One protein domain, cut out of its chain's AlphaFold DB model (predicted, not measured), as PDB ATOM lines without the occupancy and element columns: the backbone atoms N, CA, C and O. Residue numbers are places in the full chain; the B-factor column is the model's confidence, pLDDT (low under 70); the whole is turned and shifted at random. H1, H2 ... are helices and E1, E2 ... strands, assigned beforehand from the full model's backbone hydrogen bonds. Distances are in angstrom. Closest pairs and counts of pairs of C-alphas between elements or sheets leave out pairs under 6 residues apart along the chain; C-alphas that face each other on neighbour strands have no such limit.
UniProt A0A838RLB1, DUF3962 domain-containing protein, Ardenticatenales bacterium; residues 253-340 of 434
ATOM      1  N   GLN A 253       2.051 -31.803  -3.825       88.56
ATOM      2  CA  GLN A 253       1.276 -31.031  -4.794       88.56
ATOM      3  C   GLN A 253       1.682 -29.562  -4.684       88.56
ATOM      4  O   GLN A 253       1.679 -29.009  -3.585       88.56
ATOM      5  N   ASP A 254       2.076 -28.940  -5.798       86.44
ATOM      6  CA  ASP A 254       2.528 -27.539  -5.853       86.44
ATOM      7  C   ASP A 254       3.602 -27.205  -4.796       86.44
ATOM      8  O   ASP A 254       3.550 -26.177  -4.115       86.44
ATOM      9  N   GLY A 255       4.547 -28.133  -4.593       83.50
ATOM     10  CA  GLY A 255       5.616 -28.015  -3.593       83.50
ATOM     11  C   GLY A 255       5.172 -28.204  -2.138       83.50
ATOM     12  O   GLY A 255       5.965 -27.981  -1.227       83.50
ATOM     13  N   ARG A 256       3.925 -28.619  -1.884       86.81
ATOM     14  CA  ARG A 256       3.379 -28.832  -0.535       86.81
ATOM     15  C   ARG A 256       3.059 -30.296  -0.289       86.81
ATOM     16  O   ARG A 256       2.455 -30.967  -1.121       86.81
ATOM     17  N   PHE A 257       3.398 -30.776   0.899       89.81
ATOM     18  CA  PHE A 257       3.039 -32.112   1.348       89.81
ATOM     19  C   PHE A 257       1.544 -32.184   1.702       89.81
ATOM     20  O   PHE A 257       1.061 -31.462   2.578       89.81
ATOM     21  N   MET A 258       0.795 -33.059   1.030       86.56
ATOM     22  CA  MET A 258      -0.677 -33.099   1.079       86.56
ATOM     23  C   MET A 258      -1.253 -34.157   2.024       86.56
ATOM     24  O   MET A 258      -2.452 -34.157   2.308       86.56
ATOM     25  N   MET A 259      -0.427 -35.054   2.558       81.44
ATOM     26  CA  MET A 259      -0.896 -36.099   3.468       81.44
ATOM     27  C   MET A 259      -1.439 -35.544   4.781       81.44
ATOM     28  O   MET A 259      -1.135 -34.428   5.179       81.44
ATOM     29  N   ARG A 260      -2.227 -36.336   5.511       73.12
ATOM     30  CA  ARG A 260      -2.591 -36.022   6.903       73.12
ATOM     31  C   ARG A 260      -1.362 -36.099   7.823       73.12
ATOM     32  O   ARG A 260      -0.374 -36.714   7.436       73.12
ATOM     33  N   PRO A 261      -1.409 -35.514   9.036       66.88
ATOM     34  CA  PRO A 261      -0.217 -35.275   9.847       66.88
ATOM     35  C   PRO A 261       0.588 -36.513  10.227       66.88
ATOM     36  O   PRO A 261       1.697 -36.339  10.679       66.88
ATOM     37  N   ARG A 262       0.063 -37.740  10.109       81.62
ATOM     38  CA  ARG A 262       0.795 -38.956  10.494       81.62
ATOM     39  C   ARG A 262       0.406 -40.124   9.602       81.62
ATOM     40  O   ARG A 262      -0.718 -40.622   9.726       81.62
ATOM     41  N   SER A 263       1.325 -40.601   8.778       89.62
ATOM     42  CA  SER A 263       1.182 -41.810   7.963       89.62
ATOM     43  C   SER A 263       2.242 -42.829   8.360       89.62
ATOM     44  O   SER A 263       3.394 -42.472   8.576       89.62
ATOM     45  N   SER A 264       1.852 -44.094   8.482       92.06
ATOM     46  CA  SER A 264       2.801 -45.170   8.775       92.06
ATOM     47  C   SER A 264       3.521 -45.569   7.493       92.06
ATOM     48  O   SER A 264       2.860 -45.860   6.494       92.06
ATOM     49  N   VAL A 265       4.847 -45.602   7.535       93.69
ATOM     50  CA  VAL A 265       5.705 -46.110   6.466       93.69
ATOM     51  C   VAL A 265       6.310 -47.417   6.942       93.69
ATOM     52  O   VAL A 265       7.003 -47.452   7.954       93.69
ATOM     53  N   TYR A 266       6.001 -48.487   6.225       94.38
ATOM     54  CA  TYR A 266       6.535 -49.816   6.467       94.38
ATOM     55  C   TYR A 266       7.830 -49.944   5.686       94.38
ATOM     56  O   TYR A 266       7.822 -49.722   4.480       94.38
ATOM     57  N   LEU A 267       8.918 -50.270   6.369       92.88
ATOM     58  CA  LEU A 267      10.261 -50.324   5.803       92.88
ATOM     59  C   LEU A 267      10.836 -51.720   5.982       92.88
ATOM     60  O   LEU A 267      10.798 -52.256   7.084       92.88
ATOM     61  N   HIS A 268      11.396 -52.292   4.929       91.50
ATOM     62  CA  HIS A 268      12.054 -53.589   4.980       91.50
ATOM     63  C   HIS A 268      13.457 -53.476   4.402       91.50
ATOM     64  O   HIS A 268      13.656 -53.047   3.264       91.50
ATOM     65  N   MET A 269      14.437 -53.832   5.228       88.75
ATOM     66  CA  MET A 269      15.840 -53.859   4.840       88.75
ATOM     67  C   MET A 269      16.129 -55.200   4.178       88.75
ATOM     68  O   MET A 269      16.036 -56.243   4.812       88.75
ATOM     69  N   THR A 270      16.517 -55.177   2.906       88.38
ATOM     70  CA  THR A 270      16.806 -56.401   2.144       88.38
ATOM     71  C   THR A 270      18.278 -56.806   2.218       88.38
ATOM     72  O   THR A 270      18.697 -57.780   1.590       88.38
ATOM     73  N   ARG A 271      19.079 -56.076   3.004       87.69
ATOM     74  CA  ARG A 271      20.513 -56.308   3.189       87.69
ATOM     75  C   ARG A 271      20.846 -56.606   4.654       87.69
ATOM     76  O   ARG A 271      20.215 -56.038   5.544       87.69
ATOM     77  N   PRO A 272      21.854 -57.455   4.906       87.12
ATOM     78  CA  PRO A 272      22.340 -57.717   6.255       87.12
ATOM     79  C   PRO A 272      23.012 -56.475   6.853       87.12
ATOM     80  O   PRO A 272      23.645 -55.694   6.140       87.12
ATOM     81  N   TRP A 273      22.940 -56.330   8.178       87.25
ATOM     82  CA  TRP A 273      23.614 -55.262   8.920       87.25
ATOM     83  C   TRP A 273      24.679 -55.842   9.855       87.25
ATOM     84  O   TRP A 273      24.393 -56.696  10.691       87.25
ATOM     85  N   MET A 274      25.934 -55.406   9.699       86.00
ATOM     86  CA  MET A 274      27.082 -55.841  10.519       86.00
ATOM     87  C   MET A 274      27.208 -57.369  10.667       86.00
ATOM     88  O   MET A 274      27.434 -57.892  11.761       86.00
ATOM     89  N   GLY A 275      27.004 -58.114   9.578       84.31
ATOM     90  CA  GLY A 275      27.067 -59.580   9.582       84.31
ATOM     91  C   GLY A 275      25.941 -60.267  10.365       84.31
ATOM     92  O   GLY A 275      26.035 -61.461  10.628       84.31
ATOM     93  N   LEU A 276      24.899 -59.539  10.786       85.25
ATOM     94  CA  LEU A 276      23.628 -60.162  11.154       85.25
ATOM     95  C   LEU A 276      22.901 -60.623   9.884       85.25
ATOM     96  O   LEU A 276      23.015 -59.951   8.857       85.25
ATOM     97  N   PRO A 277      22.145 -61.731   9.940       85.94
ATOM     98  CA  PRO A 277      21.260 -62.129   8.852       85.94
ATOM     99  C   PRO A 277      20.310 -61.002   8.438       85.94
ATOM    100  O   PRO A 277      19.939 -60.162   9.260       85.94
ATOM    101  N   THR A 278      19.897 -60.999   7.168       86.00
ATOM    102  CA  THR A 278      18.907 -60.037   6.673       86.00
ATOM    103  C   THR A 278      17.622 -60.143   7.503       86.00
ATOM    104  O   THR A 278      17.057 -61.242   7.594       86.00
ATOM    105  N   PRO A 279      17.150 -59.033   8.098       81.88
ATOM    106  CA  PRO A 279      15.888 -58.997   8.822       81.88
ATOM    107  C   PRO A 279      14.740 -59.481   7.935       81.88
ATOM    108  O   PRO A 279      14.644 -59.115   6.771       81.88
ATOM    109  N   GLN A 280      13.859 -60.314   8.487       81.69
ATOM    110  CA  GLN A 280      12.659 -60.806   7.790       81.69
ATOM    111  C   GLN A 280      11.385 -60.057   8.217       81.69
ATOM    112  O   GLN A 280      10.259 -60.463   7.911       81.69
ATOM    113  N   THR A 281      11.582 -58.974   8.964       87.12
ATOM    114  CA  THR A 281      10.544 -58.182   9.609       87.12
ATOM    115  C   THR A 281      10.620 -56.764   9.073       87.12
ATOM    116  O   THR A 281      11.702 -56.210   8.886       87.12
ATOM    117  N   PHE A 282       9.462 -56.173   8.816       90.12
ATOM    118  CA  PHE A 282       9.375 -54.747   8.551       90.12
ATOM    119  C   PHE A 282       9.645 -53.955   9.834       90.12
ATOM    120  O   PHE A 282       9.397 -54.432  10.932       90.12
ATOM    121  N   THR A 283      10.067 -52.708   9.706       88.06
ATOM    122  CA  THR A 283       9.927 -51.694  10.753       88.06
ATOM    123  C   THR A 283       8.898 -50.655  10.333       88.06
ATOM    124  O   THR A 283       8.483 -50.604   9.170       88.06
ATOM    125  N   VAL A 284       8.451 -49.835  11.280       89.38
ATOM    126  CA  VAL A 284       7.486 -48.768  11.026       89.38
ATOM    127  C   VAL A 284       8.068 -47.431  11.449       89.38
ATOM    128  O   VAL A 284       8.341 -47.207  12.628       89.38
ATOM    129  N   ALA A 285       8.154 -46.524  10.481       90.62
ATOM    130  CA  ALA A 285       8.418 -45.111  10.705       90.62
ATOM    131  C   ALA A 285       7.159 -44.275  10.454       90.62
ATOM    132  O   ALA A 285       6.196 -44.714   9.813       90.62
ATOM    133  N   ARG A 286       7.140 -43.050  10.969       90.94
ATOM    134  CA  ARG A 286       6.032 -42.108  10.824       90.94
ATOM    135  C   ARG A 286       6.428 -40.981   9.898       90.94
ATOM    136  O   ARG A 286       7.285 -40.178  10.232       90.94
ATOM    137  N   LEU A 287       5.750 -40.895   8.763       92.38
ATOM    138  CA  LEU A 287       5.842 -39.754   7.868       92.38
ATOM    139  C   LEU A 287       4.825 -38.696   8.297       92.38
ATOM    140  O   LEU A 287       3.626 -38.980   8.407       92.38
ATOM    141  N   GLU A 288       5.298 -37.482   8.535       92.38
ATOM    142  CA  GLU A 288       4.493 -36.352   8.969       92.38
ATOM    143  C   GLU A 288       4.825 -35.067   8.222       92.38
ATOM    144  O   GLU A 288       5.741 -34.994   7.408       92.38
ATOM    145  N   ALA A 289       4.000 -34.053   8.456       90.88
ATOM    146  CA  ALA A 289       4.223 -32.730   7.915       90.88
ATOM    147  C   ALA A 289       5.052 -31.898   8.889       90.88
ATOM    148  O   ALA A 289       4.579 -31.587   9.982       90.88
ATOM    149  N   ARG A 290       6.235 -31.480   8.452       89.56
ATOM    150  CA  ARG A 290       7.050 -30.471   9.116       89.56
ATOM    151  C   ARG A 290       6.755 -29.103   8.508       89.56
ATOM    152  O   ARG A 290       6.632 -28.968   7.290       89.56
ATOM    153  N   TYR A 291       6.620 -28.097   9.362       88.50
ATOM    154  CA  TYR A 291       6.435 -26.720   8.926       88.50
ATOM    155  C   TYR A 291       7.777 -25.997   8.915       88.50
ATOM    156  O   TYR A 291       8.443 -25.904   9.944       88.50
ATOM    157  N   GLU A 292       8.140 -25.463   7.753       87.44
ATOM    158  CA  GLU A 292       9.259 -24.539   7.583       87.44
ATOM    159  C   GLU A 292       8.682 -23.211   7.077       87.44
ATOM    160  O   GLU A 292       8.317 -23.044   5.910       87.44
ATOM    161  N   GLY A 293       8.463 -22.281   8.012       86.81
ATOM    162  CA  GLY A 293       7.683 -21.071   7.756       86.81
ATOM    163  C   GLY A 293       6.245 -21.400   7.331       86.81
ATOM    164  O   GLY A 293       5.477 -21.978   8.097       86.81
ATOM    165  N   LYS A 294       5.872 -21.023   6.100       84.38
ATOM    166  CA  LYS A 294       4.555 -21.328   5.501       84.38
ATOM    167  C   LYS A 294       4.550 -22.613   4.666       84.38
ATOM    168  O   LYS A 294       3.490 -23.015   4.183       84.38
ATOM    169  N   GLN A 295       5.711 -23.228   4.448       86.75
ATOM    170  CA  GLN A 295       5.824 -24.440   3.648       86.75
ATOM    171  C   GLN A 295       5.580 -25.676   4.505       86.75
ATOM    172  O   GLN A 295       5.943 -25.737   5.679       86.75
ATOM    173  N   ARG A 296       4.937 -26.663   3.885       91.50
ATOM    174  CA  ARG A 296       4.615 -27.944   4.495       91.50
ATOM    175  C   ARG A 296       5.450 -29.009   3.807       91.50
ATOM    176  O   ARG A 296       5.131 -29.388   2.681       91.50
ATOM    177  N   LEU A 297       6.503 -29.452   4.476       92.69
ATOM    178  CA  LEU A 297       7.466 -30.413   3.954       92.69
ATOM    179  C   LEU A 297       7.269 -31.782   4.616       92.69
ATOM    180  O   LEU A 297       6.808 -31.854   5.758       92.69
ATOM    181  N   PRO A 298       7.565 -32.884   3.918       93.38
ATOM    182  CA  PRO A 298       7.587 -34.207   4.518       93.38
ATOM    183  C   PRO A 298       8.766 -34.326   5.491       93.38
ATOM    184  O   PRO A 298       9.901 -33.991   5.162       93.38
ATOM    185  N   GLY A 299       8.498 -34.841   6.683       93.31
ATOM    186  CA  GLY A 299       9.500 -35.136   7.699       93.31
ATOM    187  C   GLY A 299       9.193 -36.450   8.402       93.31
ATOM    188  O   GLY A 299       8.056 -36.927   8.389       93.31
ATOM    189  N   TRP A 300      10.211 -37.044   9.010       92.94
ATOM    190  CA  TRP A 300      10.017 -38.183   9.893       92.94
ATOM    191  C   TRP A 300       9.610 -37.699  11.288       92.94
ATOM    192  O   TRP A 300      10.216 -36.778  11.827       92.94
ATOM    193  N   GLY A 301       8.569 -38.307  11.853       88.19
ATOM    194  CA  GLY A 301       7.995 -37.958  13.157       88.19
ATOM    195  C   GLY A 301       8.446 -38.856  14.306       88.19
ATOM    196  O   GLY A 301       7.865 -38.821  15.391       88.19
ATOM    197  N   ASP A 302       9.424 -39.724  14.063       86.25
ATOM    198  CA  ASP A 302      10.074 -40.549  15.074       86.25
ATOM    199  C   ASP A 302      11.591 -40.549  14.870       86.25
ATOM    200  O   ASP A 302      12.094 -40.086  13.851       86.25
ATOM    201  N   LEU A 303      12.315 -41.047  15.875       88.88
ATOM    202  CA  LEU A 303      13.780 -41.059  15.892       88.88
ATOM    203  C   LEU A 303      14.386 -42.223  15.094       88.88
ATOM    204  O   LEU A 303      15.607 -42.331  15.029       88.88
ATOM    205  N   VAL A 304      13.579 -43.124  14.519       88.44
ATOM    206  CA  VAL A 304      14.090 -44.324  13.834       88.44
ATOM    207  C   VAL A 304      15.050 -43.971  12.683       88.44
ATOM    208  O   VAL A 304      16.140 -44.545  12.663       88.44
ATOM    209  N   PRO A 305      14.732 -43.026  11.773       89.81
ATOM    210  CA  PRO A 305      15.650 -42.609  10.712       89.81
ATOM    211  C   PRO A 305      16.964 -42.038  11.241       89.81
ATOM    212  O   PRO A 305      18.024 -42.379  10.726       89.81
ATOM    213  N   ASP A 306      16.908 -41.199  12.276       91.06
ATOM    214  CA  ASP A 306      18.106 -40.557  12.818       91.06
ATOM    215  C   ASP A 306      19.031 -41.581  13.485       91.06
ATOM    216  O   ASP A 306      20.253 -41.547  13.322       91.06
ATOM    217  N   ILE A 307      18.446 -42.532  14.224       92.00
ATOM    218  CA  ILE A 307      19.190 -43.636  14.834       92.00
ATOM    219  C   ILE A 307      19.780 -44.528  13.736       92.00
ATOM    220  O   ILE A 307      20.956 -44.880  13.807       92.00
ATOM    221  N   ALA A 308      19.006 -44.857  12.696       90.06
ATOM    222  CA  ALA A 308      19.488 -45.628  11.552       90.06
ATOM    223  C   ALA A 308      20.675 -44.936  10.860       90.06
ATOM    224  O   ALA A 308      21.698 -45.576  10.615       90.06
ATOM    225  N   GLN A 309      20.587 -43.623  10.631       91.12
ATOM    226  CA  GLN A 309      21.662 -42.830  10.037       91.12
ATOM    227  C   GLN A 309      22.943 -42.883  10.879       91.12
ATOM    228  O   GLN A 309      24.024 -43.103  10.332       91.12
ATOM    229  N   ARG A 310      22.839 -42.747  12.210       92.31
ATOM    230  CA  ARG A 310      23.988 -42.876  13.129       92.31
ATOM    231  C   ARG A 310      24.636 -44.257  13.091       92.31
ATOM    232  O   ARG A 310      25.846 -44.368  13.248       92.31
ATOM    233  N   LEU A 311      23.841 -45.298  12.860       91.31
ATOM    234  CA  LEU A 311      24.313 -46.676  12.715       91.31
ATOM    235  C   LEU A 311      24.867 -46.983  11.312       91.31
ATOM    236  O   LEU A 311      25.238 -48.129  11.043       91.31
ATOM    237  N   GLY A 312      24.900 -45.994  10.408       89.38
ATOM    238  CA  GLY A 312      25.305 -46.176   9.014       89.38
ATOM    239  C   GLY A 312      24.340 -47.056   8.217       89.38
ATOM    240  O   GLY A 312      24.727 -47.653   7.213       89.38
ATOM    241  N   ILE A 313      23.097 -47.181   8.679       88.50
ATOM    242  CA  ILE A 313      22.076 -48.006   8.048       88.50
ATOM    243  C   ILE A 313      21.365 -47.160   6.997       88.50
ATOM    244  O   ILE A 313      20.841 -46.095   7.336       88.50
ATOM    245  N   PRO A 314      21.317 -47.612   5.731       87.44
ATOM    246  CA  PRO A 314      20.555 -46.928   4.702       87.44
ATOM    247  C   PRO A 314      19.110 -46.722   5.162       87.44
ATOM    248  O   PRO A 314      18.429 -47.673   5.546       87.44
ATOM    249  N   PHE A 315      18.643 -45.478   5.103       90.12
ATOM    250  CA  PHE A 315      17.273 -45.109   5.429       90.12
ATOM    251  C   PHE A 315      16.786 -44.062   4.419       90.12
ATOM    252  O   PHE A 315      17.547 -43.152   4.087       90.12
ATOM    253  N   PRO A 316      15.561 -44.179   3.883       93.06
ATOM    254  CA  PRO A 316      15.073 -43.230   2.896       93.06
ATOM    255  C   PRO A 316      14.882 -41.825   3.471       93.06
ATOM    256  O   PRO A 316      14.381 -41.640   4.581       93.06
ATOM    257  N   GLU A 317      15.165 -40.808   2.662       93.94
ATOM    258  CA  GLU A 317      14.721 -39.451   2.967       93.94
ATOM    259  C   GLU A 317      13.193 -39.355   2.877       93.94
ATOM    260  O   GLU A 317      12.578 -39.843   1.922       93.94
ATOM    261  N   ALA A 318      12.572 -38.661   3.837       94.62
ATOM    262  CA  ALA A 318      11.124 -38.445   3.863       94.62
ATOM    263  C   ALA A 318      10.615 -37.814   2.553       94.62
ATOM    264  O   ALA A 318       9.579 -38.220   2.021       94.62
ATOM    265  N   GLN A 319      11.377 -36.866   1.996       94.75
ATOM    266  CA  GLN A 319      11.066 -36.208   0.727       94.75
ATOM    267  C   GLN A 319      11.115 -37.167  -0.465       94.75
ATOM    268  O   GLN A 319      10.241 -37.107  -1.330       94.75
ATOM    269  N   ALA A 320      12.087 -38.080  -0.501       95.25
ATOM    270  CA  ALA A 320      12.203 -39.058  -1.577       95.25
ATOM    271  C   ALA A 320      11.013 -40.031  -1.588       95.25
ATOM    272  O   ALA A 320      10.468 -40.314  -2.653       95.25
ATOM    273  N   VAL A 321      10.570 -40.493  -0.411       95.19
ATOM    274  CA  VAL A 321       9.375 -41.350  -0.277       95.19
ATOM    275  C   VAL A 321       8.104 -40.580  -0.624       95.19
ATOM    276  O   VAL A 321       7.207 -41.122  -1.263       95.19
ATOM    277  N   ALA A 322       8.020 -39.307  -0.226       94.69
ATOM    278  CA  ALA A 322       6.886 -38.443  -0.542       94.69
ATOM    279  C   ALA A 322       6.730 -38.191  -2.051       94.69
ATOM    280  O   ALA A 322       5.604 -38.152  -2.548       94.69
ATOM    281  N   ASN A 323       7.843 -38.013  -2.765       95.12
ATOM    282  CA  ASN A 323       7.851 -37.709  -4.194       95.12
ATOM    283  C   ASN A 323       7.466 -38.911  -5.058       95.12
ATOM    284  O   ASN A 323       6.697 -38.750  -6.000       95.12
ATOM    285  N   ASP A 324       7.982 -40.097  -4.737       94.88
ATOM    286  CA  ASP A 324       7.795 -41.291  -5.564       94.88
ATOM    287  C   ASP A 324       7.592 -42.548  -4.702       94.88
ATOM    288  O   ASP A 324       8.480 -43.399  -4.598       94.88
ATOM    289  N   PRO A 325       6.433 -42.682  -4.032       94.69
ATOM    290  CA  PRO A 325       6.191 -43.812  -3.137       94.69
ATOM    291  C   PRO A 325       6.176 -45.160  -3.865       94.69
ATOM    292  O   PRO A 325       6.561 -46.165  -3.272       94.69
ATOM    293  N   MET A 326       5.780 -45.191  -5.142       94.25
ATOM    294  CA  MET A 326       5.748 -46.421  -5.941       94.25
ATOM    295  C   MET A 326       7.148 -46.959  -6.210       94.25
ATOM    296  O   MET A 326       7.373 -48.161  -6.095       94.25
ATOM    297  N   ARG A 327       8.120 -46.087  -6.496       95.00
ATOM    298  CA  ARG A 327       9.512 -46.514  -6.656       95.00
ATOM    299  C   ARG A 327      10.066 -47.181  -5.402       95.00
ATOM    300  O   ARG A 327      10.770 -48.181  -5.506       95.00
ATOM    301  N   TRP A 328       9.751 -46.654  -4.221       95.31
ATOM    302  CA  TRP A 328      10.204 -47.254  -2.967       95.31
ATOM    303  C   TRP A 328       9.483 -48.561  -2.632       95.31
ATOM    304  O   TRP A 328      10.082 -49.419  -1.981       95.31
ATOM    305  N   LEU A 329       8.254 -48.752  -3.119       94.12
ATOM    306  CA  LEU A 329       7.475 -49.974  -2.912       94.12
ATOM    307  C   LEU A 329       8.202 -51.225  -3.420       94.12
ATOM    308  O   LEU A 329       8.150 -52.266  -2.771       94.12
ATOM    309  N   TYR A 330       8.908 -51.103  -4.547       89.06
ATOM    310  CA  TYR A 330       9.663 -52.192  -5.182       89.06
ATOM    311  C   TYR A 330      11.162 -52.183  -4.853       89.06
ATOM    312  O   TYR A 330      11.923 -52.985  -5.389       89.06
ATOM    313  N   GLY A 331      11.587 -51.295  -3.953       91.69
ATOM    314  CA  GLY A 331      12.939 -51.278  -3.421       91.69
ATOM    315  C   GLY A 331      13.886 -50.279  -4.089       91.69
ATOM    316  O   GLY A 331      14.029 -50.216  -5.307       91.69
ATOM    317  N   VAL A 332      14.619 -49.528  -3.266       93.44
ATOM    318  CA  VAL A 332      15.720 -48.646  -3.678       93.44
ATOM    319  C   VAL A 332      16.902 -48.878  -2.740       93.44
ATOM    320  O   VAL A 332      16.756 -48.835  -1.523       93.44
ATOM    321  N   ASN A 333      18.089 -49.133  -3.299       88.06
ATOM    322  CA  ASN A 333      19.339 -49.306  -2.542       88.06
ATOM    323  C   ASN A 333      19.281 -50.352  -1.408       88.06
ATOM    324  O   ASN A 333      20.007 -50.247  -0.421       88.06
ATOM    325  N   GLY A 334      18.460 -51.392  -1.566       89.12
ATOM    326  CA  GLY A 334      18.292 -52.438  -0.556       89.12
ATOM    327  C   GLY A 334      17.267 -52.115   0.537       89.12
ATOM    328  O   GLY A 334      17.297 -52.737   1.596       89.12
ATOM    329  N   ILE A 335      16.382 -51.145   0.296       91.94
ATOM    330  CA  ILE A 335      15.274 -50.798   1.187       91.94
ATOM    331  C   ILE A 335      13.980 -50.790   0.391       91.94
ATOM    332  O   ILE A 335      13.865 -50.057  -0.588       91.94
ATOM    333  N   GLU A 336      12.996 -51.543   0.853       95.00
ATOM    334  CA  GLU A 336      11.617 -51.463   0.382       95.00
ATOM    335  C   GLU A 336      10.813 -50.591   1.355       95.00
ATOM    336  O   GLU A 336      10.922 -50.768   2.570       95.00
ATOM    337  N   ALA A 337      10.023 -49.641   0.848       95.00
ATOM    338  CA  ALA A 337       9.189 -48.770   1.672       95.00
ATOM    339  C   ALA A 337       7.768 -48.645   1.123       95.00
ATOM    340  O   ALA A 337       7.570 -48.321  -0.044       95.00
ATOM    341  N   ALA A 338       6.772 -48.816   1.989       95.75
ATOM    342  CA  ALA A 338       5.365 -48.674   1.639       95.75
ATOM    343  C   ALA A 338       4.656 -47.708   2.582       95.75
ATOM    344  O   ALA A 338       4.613 -47.915   3.797       95.75
ATOM    345  N   VAL A 339       4.045 -46.661   2.028       95.00
ATOM    346  CA  VAL A 339       3.261 -45.710   2.821       95.00
ATOM    347  C   VAL A 339       1.814 -46.182   2.900       95.00
ATOM    348  O   VAL A 339       1.149 -46.363   1.882       95.00
ATOM    349  N   GLY A 340       1.318 -46.387   4.119       93.00
ATOM    350  CA  GLY A 340      -0.032 -46.886   4.358       93.00
ATOM    351  C   GLY A 340      -1.122 -45.881   3.974       93.00
ATOM    352  O   GLY A 340      -1.119 -44.727   4.407       93.00
TER     353      GLY A 340
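This is residues 253 to 340 of the 434 residues of the protein "DUF3962 domain-containing protein" of Ardenticatenales bacterium (UniProt A0A838RLB1). Four antiparallel strands make a strongly twisted sheet, curled like part of a barrel but left open between its edge strands E3 and E4, and the short helix H2 sits in that opening, packed mainly on E3. H3 lies beside E4, H1 only grazes the sheet, and the long link from E1 to E2 reaches one end of the long axis, with the turn from E2 to E3 at the other. The 88 printed residues hold three named helices and four named strands, along the chain E1 E2 E3 H1 H2 H3 E4, with the sheet order E3 - E2 - E1 - E4. The class is mixed, helices and strands; the whole is compact, with a radius of gyration of the C-alphas of 13.4 A, yet elongated, spanning 45 by 25 by 17 A.

Begin with E1, residues 263 to 269, and E2, residues 283 to 292, a hairpin; look for N 265 and O 285, 2.8 A apart. E3, residues 295 to 300, forms a second hairpin with E2, where N 290 and O 297 are 2.8 A apart. These three strands are a meander, each the antiparallel neighbour of the one before. The pairing is staggered: E2 pairs with E1 over residues 283 to 287 and with E3 over 287 to 292. H1, residues 304 to 310, only grazes the sheet with residues 304 to 306; its closest C-alpha pair with E2 is Ala 285 and Val 304, 6.5 A. H2, residues 318 to 323, is on the sheet; its closest C-alpha pair with E3 is Gly 299 and Ala 318, 5.3 A. H3, residues 325 to 329, stands at the sheet's level, and E4, residues 335 to 339, comes closest to it at the C-alphas of Trp 328 and Ala 337, 5.0 A. E4 is antiparallel to E1, with N 268 and O 336 at 2.8 A. H1 and H2 are apart, as are E3 and E4. In H1, H2 and H3 every O i to N i+4 pair is within hydrogen-bond range.

Find C-alpha 263 at (1.182, -41.810, 7.963); from there E1 runs 19.2 A. E2, the longest strand, covers 27.3 A, E3 15.7 A and H1 10.0 A. E4 runs 13.1 A to C-alpha 339 at (3.261, -45.710, 2.821).

The C-alphas farthest apart are those of Gly 275 and Lys 294, 44.6 A. The printed part has no cut; the link from E1 to E2, 13 residues, is long. Mean pLDDT of the printed part is 89.7, with residue 261 under 70.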